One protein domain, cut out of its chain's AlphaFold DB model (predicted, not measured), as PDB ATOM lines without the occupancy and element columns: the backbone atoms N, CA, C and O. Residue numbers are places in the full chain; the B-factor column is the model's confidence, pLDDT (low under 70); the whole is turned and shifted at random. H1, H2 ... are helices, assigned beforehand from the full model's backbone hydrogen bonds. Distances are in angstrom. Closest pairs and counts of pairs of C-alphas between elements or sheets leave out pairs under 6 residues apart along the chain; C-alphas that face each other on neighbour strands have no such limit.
ATOM      1  N   LEU A 183     -15.299  17.490  17.118       96.00
ATOM      2  CA  LEU A 183     -16.547  17.005  16.524       96.00
ATOM      3  C   LEU A 183     -16.294  15.750  15.666       96.00
ATOM      4  O   LEU A 183     -15.253  15.668  15.006       96.00
ATOM      5  N   PRO A 184     -17.235  14.790  15.617       96.69
ATOM      6  CA  PRO A 184     -17.236  13.749  14.594       96.69
ATOM      7  C   PRO A 184     -17.194  14.363  13.190       96.69
ATOM      8  O   PRO A 184     -17.811  15.403  12.949       96.69
ATOM      9  N   ARG A 185     -16.522  13.701  12.240       96.88
ATOM     10  CA  ARG A 185     -16.357  14.201  10.863       96.88
ATOM     11  C   ARG A 185     -17.668  14.633  10.215       96.88
ATOM     12  O   ARG A 185     -17.718  15.707   9.628       96.88
ATOM     13  N   ALA A 186     -18.717  13.820  10.329       97.19
ATOM     14  CA  ALA A 186     -20.012  14.127   9.729       97.19
ATOM     15  C   ALA A 186     -20.642  15.398  10.323       97.19
ATOM     16  O   ALA A 186     -21.112  16.256   9.581       97.19
ATOM     17  N   GLU A 187     -20.605  15.547  11.648       97.94
ATOM     18  CA  GLU A 187     -21.143  16.716  12.352       97.94
ATOM     19  C   GLU A 187     -20.343  17.980  12.013       97.94
ATOM     20  O   GLU A 187     -20.928  19.010  11.681       97.94
ATOM     21  N   LEU A 188     -19.008  17.887  11.992       97.94
ATOM     22  CA  LEU A 188     -18.136  18.995  11.598       97.94
ATOM     23  C   LEU A 188     -18.357  19.403  10.132       97.94
ATOM     24  O   LEU A 188     -18.466  20.587   9.830       97.94
ATOM     25  N   ALA A 189     -18.476  18.434   9.221       97.75
ATOM     26  CA  ALA A 189     -18.735  18.695   7.807       97.75
ATOM     27  C   ALA A 189     -20.099  19.368   7.577       97.75
ATOM     28  O   ALA A 189     -20.227  20.245   6.724       97.75
ATOM     29  N   LEU A 190     -21.122  19.003   8.350       98.00
ATOM     30  CA  LEU A 190     -22.418  19.682   8.303       98.00
ATOM     31  C   LEU A 190     -22.336  21.105   8.868       98.00
ATOM     32  O   LEU A 190     -22.956  22.014   8.311       98.00
ATOM     33  N   LEU A 191     -21.552  21.310   9.933       97.75
ATOM     34  CA  LEU A 191     -21.344  22.624  10.543       97.75
ATOM     35  C   LEU A 191     -20.613  23.596   9.604       97.75
ATOM     36  O   LEU A 191     -20.921  24.789   9.627       97.75
ATOM     37  N   PHE A 192     -19.730  23.087   8.739       97.62
ATOM     38  CA  PHE A 192     -18.988  23.845   7.727       97.62
ATOM     39  C   PHE A 192     -19.385  23.433   6.294       97.62
ATOM     40  O   PHE A 192     -18.665  22.672   5.642       97.62
ATOM     41  N   PRO A 193     -20.491  23.974   5.737       93.56
ATOM     42  CA  PRO A 193     -21.003  23.592   4.416       93.56
ATOM     43  C   PRO A 193     -20.028  23.781   3.246       93.56
ATOM     44  O   PRO A 193     -20.218  23.173   2.195       93.56
ATOM     45  N   SER A 194     -19.002  24.622   3.408       94.69
ATOM     46  CA  SER A 194     -17.921  24.817   2.434       94.69
ATOM     47  C   SER A 194     -16.984  23.607   2.322       94.69
ATOM     48  O   SER A 194     -16.214  23.521   1.364       94.69
ATOM     49  N   GLY A 195     -17.014  22.692   3.298       94.75
ATOM     50  CA  GLY A 195     -16.053  21.601   3.431       94.75
ATOM     51  C   GLY A 195     -14.645  22.091   3.771       94.75
ATOM     52  O   GLY A 195     -13.679  21.430   3.401       94.75
ATOM     53  N   ARG A 196     -14.520  23.268   4.396       95.25
ATOM     54  CA  ARG A 196     -13.251  23.867   4.831       95.25
ATOM     55  C   ARG A 196     -13.413  24.451   6.232       95.25
ATOM     56  O   ARG A 196     -14.397  25.142   6.478       95.25
ATOM     57  N   THR A 197     -12.450  24.169   7.101       96.81
ATOM     58  CA  THR A 197     -12.361  24.673   8.478       96.81
ATOM     59  C   THR A 197     -10.929  24.496   8.987       96.81
ATOM     60  O   THR A 197     -10.215  23.611   8.509       96.81
ATOM     61  N   GLU A 198     -10.514  25.325   9.941       96.19
ATOM     62  CA  GLU A 198      -9.287  25.152  10.725       96.19
ATOM     63  C   GLU A 198      -9.418  24.036  11.775       96.19
ATOM     64  O   GLU A 198      -8.418  23.487  12.243       96.19
ATOM     65  N   HIS A 199     -10.646  23.653  12.137       96.06
ATOM     66  CA  HIS A 199     -10.883  22.579  13.096       96.06
ATOM     67  C   HIS A 199     -10.532  21.210  12.513       96.06
ATOM     68  O   HIS A 199     -10.869  20.866  11.382       96.06
ATOM     69  N   THR A 200      -9.916  20.372  13.340       95.19
ATOM     70  CA  THR A 200      -9.683  18.963  13.007       95.19
ATOM     71  C   THR A 200     -10.812  18.103  13.598       95.19
ATOM     72  O   THR A 200     -11.141  18.278  14.776       95.19
ATOM     73  N   PRO A 201     -11.422  17.170  12.844       96.25
ATOM     74  CA  PRO A 201     -12.404  16.238  13.378       96.25
ATOM     75  C   PRO A 201     -11.774  15.196  14.313       96.25
ATOM     76  O   PRO A 201     -10.556  15.042  14.403       96.25
ATOM     77  N   ALA A 202     -12.630  14.457  15.016       92.81
ATOM     78  CA  ALA A 202     -12.220  13.443  15.987       92.81
ATOM     79  C   ALA A 202     -11.386  12.295  15.384       92.81
ATOM     80  O   ALA A 202     -10.535  11.744  16.074       92.81
ATOM     81  N   ASP A 203     -11.593  11.960  14.109       92.88
ATOM     82  CA  ASP A 203     -10.845  10.928  13.378       92.88
ATOM     83  C   ASP A 203      -9.563  11.459  12.695       92.88
ATOM     84  O   ASP A 203      -8.853  10.695  12.043       92.88
ATOM     85  N   GLY A 204      -9.232  12.745  12.876       92.06
ATOM     86  CA  GLY A 204      -8.032  13.384  12.326       92.06
ATOM     87  C   GLY A 204      -8.175  13.864  10.875       92.06
ATOM     88  O   GLY A 204      -9.176  13.620  10.220       92.06
ATOM     89  N   GLY A 205      -7.166  14.567  10.347       92.75
ATOM     90  CA  GLY A 205      -7.155  15.079   8.963       92.75
ATOM     91  C   GLY A 205      -8.207  16.165   8.659       92.75
ATOM     92  O   GLY A 205      -9.099  16.415   9.460       92.75
ATOM     93  N   PRO A 206      -8.135  16.850   7.508       95.62
ATOM     94  CA  PRO A 206      -9.118  17.874   7.154       95.62
ATOM     95  C   PRO A 206     -10.458  17.256   6.728       95.62
ATOM     96  O   PRO A 206     -10.509  16.119   6.248       95.62
ATOM     97  N   ILE A 207     -11.551  18.013   6.856       96.88
ATOM     98  CA  ILE A 207     -12.808  17.703   6.154       96.88
ATOM     99  C   ILE A 207     -12.715  18.107   4.680       96.88
ATOM    100  O   ILE A 207     -11.935  18.982   4.303       96.88
ATOM    101  N   THR A 208     -13.542  17.485   3.845       97.38
ATOM    102  CA  THR A 208     -13.642  17.782   2.412       97.38
ATOM    103  C   THR A 208     -15.087  18.096   2.004       97.38
ATOM    104  O   THR A 208     -16.031  17.683   2.681       97.38
ATOM    105  N   PRO A 209     -15.324  18.755   0.853       97.31
ATOM    106  CA  PRO A 209     -16.678  18.921   0.310       97.31
ATOM    107  C   PRO A 209     -17.419  17.598   0.037       97.31
ATOM    108  O   PRO A 209     -18.649  17.572   0.015       97.31
ATOM    109  N   GLU A 210     -16.693  16.497  -0.181       97.06
ATOM    110  CA  GLU A 210     -17.287  15.162  -0.321       97.06
ATOM    111  C   GLU A 210     -17.823  14.643   1.018       97.06
ATOM    112  O   GLU A 210     -18.903  14.053   1.057       97.06
ATOM    113  N   ASP A 211     -17.131  14.933   2.122       97.12
ATOM    114  CA  ASP A 211     -17.619  14.611   3.466       97.12
ATOM    115  C   ASP A 211     -18.930  15.342   3.765       97.12
ATOM    116  O   ASP A 211     -19.842  14.744   4.328       97.12
ATOM    117  N   VAL A 212     -19.075  16.597   3.319       97.00
ATOM    118  CA  VAL A 212     -20.325  17.366   3.462       97.00
ATOM    119  C   VAL A 212     -21.476  16.690   2.716       97.00
ATOM    120  O   VAL A 212     -22.561  16.525   3.277       97.00
ATOM    121  N   ARG A 213     -21.261  16.283   1.455       97.06
ATOM    122  CA  ARG A 213     -22.285  15.577   0.661       97.06
ATOM    123  C   ARG A 213     -22.688  14.269   1.329       97.06
ATOM    124  O   ARG A 213     -23.873  14.026   1.536       97.06
ATOM    125  N   ARG A 214     -21.697  13.469   1.726       96.88
ATOM    126  CA  ARG A 214     -21.903  12.193   2.413       96.88
ATOM    127  C   ARG A 214     -22.654  12.370   3.725       96.88
ATOM    128  O   ARG A 214     -23.606  11.639   3.972       96.88
ATOM    129  N   ALA A 215     -22.268  13.352   4.539       96.94
ATOM    130  CA  ALA A 215     -22.902  13.625   5.822       96.94
ATOM    131  C   ALA A 215     -24.363  14.064   5.656       96.94
ATOM    132  O   ALA A 215     -25.216  13.600   6.406       96.94
ATOM    133  N   ARG A 216     -24.679  14.879   4.638       96.19
ATOM    134  CA  ARG A 216     -26.066  15.274   4.324       96.19
ATOM    135  C   ARG A 216     -26.950  14.084   3.958       96.19
ATOM    136  O   ARG A 216     -28.106  14.057   4.360       96.19
ATOM    137  N   THR A 217     -26.425  13.118   3.205       95.62
ATOM    138  CA  THR A 217     -27.187  11.922   2.812       95.62
ATOM    139  C   THR A 217     -27.285  10.898   3.943       95.62
ATOM    140  O   THR A 217     -28.341  10.306   4.134       95.62
ATOM    141  N   ALA A 218     -26.202  10.684   4.695       96.19
ATOM    142  CA  ALA A 218     -26.137   9.668   5.747       96.19
ATOM    143  C   ALA A 218     -26.797  10.105   7.069       96.19
ATOM    144  O   ALA A 218     -27.257   9.255   7.825       96.19
ATOM    145  N   HIS A 219     -26.850  11.412   7.351       96.19
ATOM    146  CA  HIS A 219     -27.349  11.968   8.612       96.19
ATOM    147  C   HIS A 219     -28.374  13.084   8.363       96.19
ATOM    148  O   HIS A 219     -28.135  14.245   8.692       96.19
ATOM    149  N   ALA A 220     -29.521  12.730   7.775       94.75
ATOM    150  CA  ALA A 220     -30.557  13.689   7.385       94.75
ATOM    151  C   ALA A 220     -31.077  14.540   8.561       94.75
ATOM    152  O   ALA A 220     -31.166  15.761   8.432       94.75
ATOM    153  N   ASP A 221     -31.342  13.926   9.719       96.06
ATOM    154  CA  ASP A 221     -31.872  14.636  10.894       96.06
ATOM    155  C   ASP A 221     -30.861  15.646  11.457       96.06
ATOM    156  O   ASP A 221     -31.192  16.806  11.699       96.06
ATOM    157  N   LEU A 222     -29.595  15.236  11.590       95.19
ATOM    158  CA  LEU A 222     -28.514  16.119  12.034       95.19
ATOM    159  C   LEU A 222     -28.268  17.252  11.029       95.19
ATOM    160  O   LEU A 222     -28.001  18.389  11.415       95.19
ATOM    161  N   ALA A 223     -28.369  16.952   9.732       96.06
ATOM    162  CA  ALA A 223     -28.254  17.954   8.683       96.06
ATOM    163  C   ALA A 223     -29.390  18.982   8.765       96.06
ATOM    164  O   ALA A 223     -29.127  20.169   8.576       96.06
ATOM    165  N   ALA A 224     -30.615  18.554   9.081       96.12
ATOM    166  CA  ALA A 224     -31.746  19.449   9.309       96.12
ATOM    167  C   ALA A 224     -31.540  20.322  10.559       96.12
ATOM    168  O   ALA A 224     -31.687  21.539  10.464       96.12
ATOM    169  N   GLU A 225     -31.107  19.740  11.685       95.50
ATOM    170  CA  GLU A 225     -30.799  20.472  12.927       95.50
ATOM    171  C   GLU A 225     -29.734  21.560  12.693       95.50
ATOM    172  O   GLU A 225     -29.900  22.719  13.078       95.50
ATOM    173  N   ILE A 226     -28.630  21.213  12.024       96.56
ATOM    174  CA  ILE A 226     -27.536  22.156  11.755       96.56
ATOM    175  C   ILE A 226     -27.938  23.197  10.699       96.56
ATOM    176  O   ILE A 226     -27.551  24.363  10.803       96.56
ATOM    177  N   ALA A 227     -28.739  22.821   9.698       95.12
ATOM    178  CA  ALA A 227     -29.283  23.774   8.735       95.12
ATOM    179  C   ALA A 227     -30.214  24.789   9.413       95.12
ATOM    180  O   ALA A 227     -30.133  25.981   9.113       95.12
ATOM    181  N   GLU A 228     -31.043  24.345  10.360       93.94
ATOM    182  CA  GLU A 228     -31.876  25.227  11.174       93.94
ATOM    183  C   GLU A 228     -31.014  26.171  12.021       93.94
ATOM    184  O   GLU A 228     -31.267  27.376  12.049       93.94
ATOM    185  N   PHE A 229     -29.949  25.662  12.646       94.56
ATOM    186  CA  PHE A 229     -28.990  26.493  13.372       94.56
ATOM    187  C   PHE A 229     -28.413  27.612  12.482       94.56
ATOM    188  O   PHE A 229     -28.433  28.779  12.877       94.56
ATOM    189  N   HIS A 230     -27.958  27.287  11.265       94.25
ATOM    190  CA  HIS A 230     -27.450  28.277  10.303       94.25
ATOM    191  C   HIS A 230     -28.528  29.267   9.849       94.25
ATOM    192  O   HIS A 230     -28.254  30.462   9.732       94.25
ATOM    193  N   ALA A 231     -29.759  28.804   9.624       91.81
ATOM    194  CA  ALA A 231     -30.872  29.671   9.248       91.81
ATOM    195  C   ALA A 231     -31.193  30.692  10.351       91.81
ATOM    196  O   ALA A 231     -31.334  31.881  10.070       91.81
ATOM    197  N   GLN A 232     -31.238  30.246  11.610       86.94
ATOM    198  CA  GLN A 232     -31.461  31.122  12.761       86.94
ATOM    199  C   GLN A 232     -30.309  32.112  12.958       86.94
ATOM    200  O   GLN A 232     -30.548  33.271  13.268       86.94
ATOM    201  N   ARG A 233     -29.065  31.693  12.704       85.94
ATOM    202  CA  ARG A 233     -27.883  32.563  12.759       85.94
ATOM    203  C   ARG A 233     -27.931  33.713  11.743       85.94
ATOM    204  O   ARG A 233     -27.464  34.811  12.032       85.94
ATOM    205  N   LEU A 234     -28.468  33.463  10.548       81.50
ATOM    206  CA  LEU A 234     -28.592  34.466   9.481       81.50
ATOM    207  C   LEU A 234     -29.781  35.412   9.675       81.50
ATOM    208  O   LEU A 234     -29.815  36.475   9.054       81.50
ATOM    209  N   GLN A 235     -30.745  35.043  10.518       75.62
ATOM    210  CA  GLN A 235     -31.859  35.899  10.902       75.62
ATOM    211  C   GLN A 235     -31.590  36.490  12.284       75.62
ATOM    212  O   GLN A 235     -32.003  35.896  13.282       75.62
ATOM    213  N   PRO A 236     -30.917  37.654  12.383       57.44
ATOM    214  CA  PRO A 236     -30.807  38.325  13.664       57.44
ATOM    215  C   PRO A 236     -32.229  38.568  14.158       57.44
ATOM    216  O   PRO A 236     -32.992  39.295  13.514       57.44
ATOM    217  N   LYS A 237     -32.609  37.930  15.274       57.09
ATOM    218  CA  LYS A 237     -33.834  38.309  15.975       57.09
ATOM    219  C   LYS A 237     -33.723  39.811  16.168       57.09
ATOM    220  O   LYS A 237     -32.728  40.280  16.723       57.09
TER     221      LYS A 237
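AT A GLANCE: This is residues 183 to 237 of the 459 residues of the protein "DUF882 domain-containing protein" of Hyphomicrobiales bacterium (UniProt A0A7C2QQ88). A long helix, H3, runs off as an arm from a small head in which H1 and H2 pack on each other about crosswise. H2 and H3 make a corner at a tight turn, H1 sits in that corner and touches both, and the long link between H1 and H2 loops out at the end of the domain away from the tip of H3. The free end of H3 and the tail, residues 231 to 237, stick out. The printed part has 55 residues with three named helices, H1, H2 and H3 in chain order, and no named strand; the class is all helix. It is compact, with a radius of gyration of the C-alphas of 11.2 A, yet elongated, spanning 36 by 23 by 16 A.

HOW THE PARTS SIT: H3, residues 220 to 234, touches H1, residues 185 to 191, with its residues 222 to 226 alone. The closest C-alphas, those of Ala 223 and Leu 190, are 6.1 A apart. The two run the same way at a shallow tilt of 32 degrees, only just short of steep. H1 touches H2, residues 209 to 218, about perpendicular at 83 degrees; the closest C-alphas, those of Ala 189 and Val 212, are 4.8 A apart. H2 and H3 are close but not clearly touching, at a steep tilt of 60 degrees, opposite ways; the closest C-alphas, those of Arg 216 and Ala 223, are 5.6 A apart. In H1, H2 and H3 every O i to N i+4 pair is within hydrogen-bond range.

IN THESE COORDINATES: H3 is 21.0 A from first to last C-alpha and ends at C-alpha 234, (-28.592, 34.466, 9.481). H2 is 14.3 A long and begins at C-alpha 209, (-16.678, 18.921, 0.310). H1 is 9.8 A long and begins at C-alpha 185, (-16.357, 14.201, 10.863).

THE WHOLE: The two C-alphas farthest apart, those of Gly 205 and Lys 237, are 36.1 A apart. The printed part has no cut. The link from H1 to H2, residues 192 to 208, is long. Mean pLDDT of the printed part is 93.5; residues 236 to 237 are under 70.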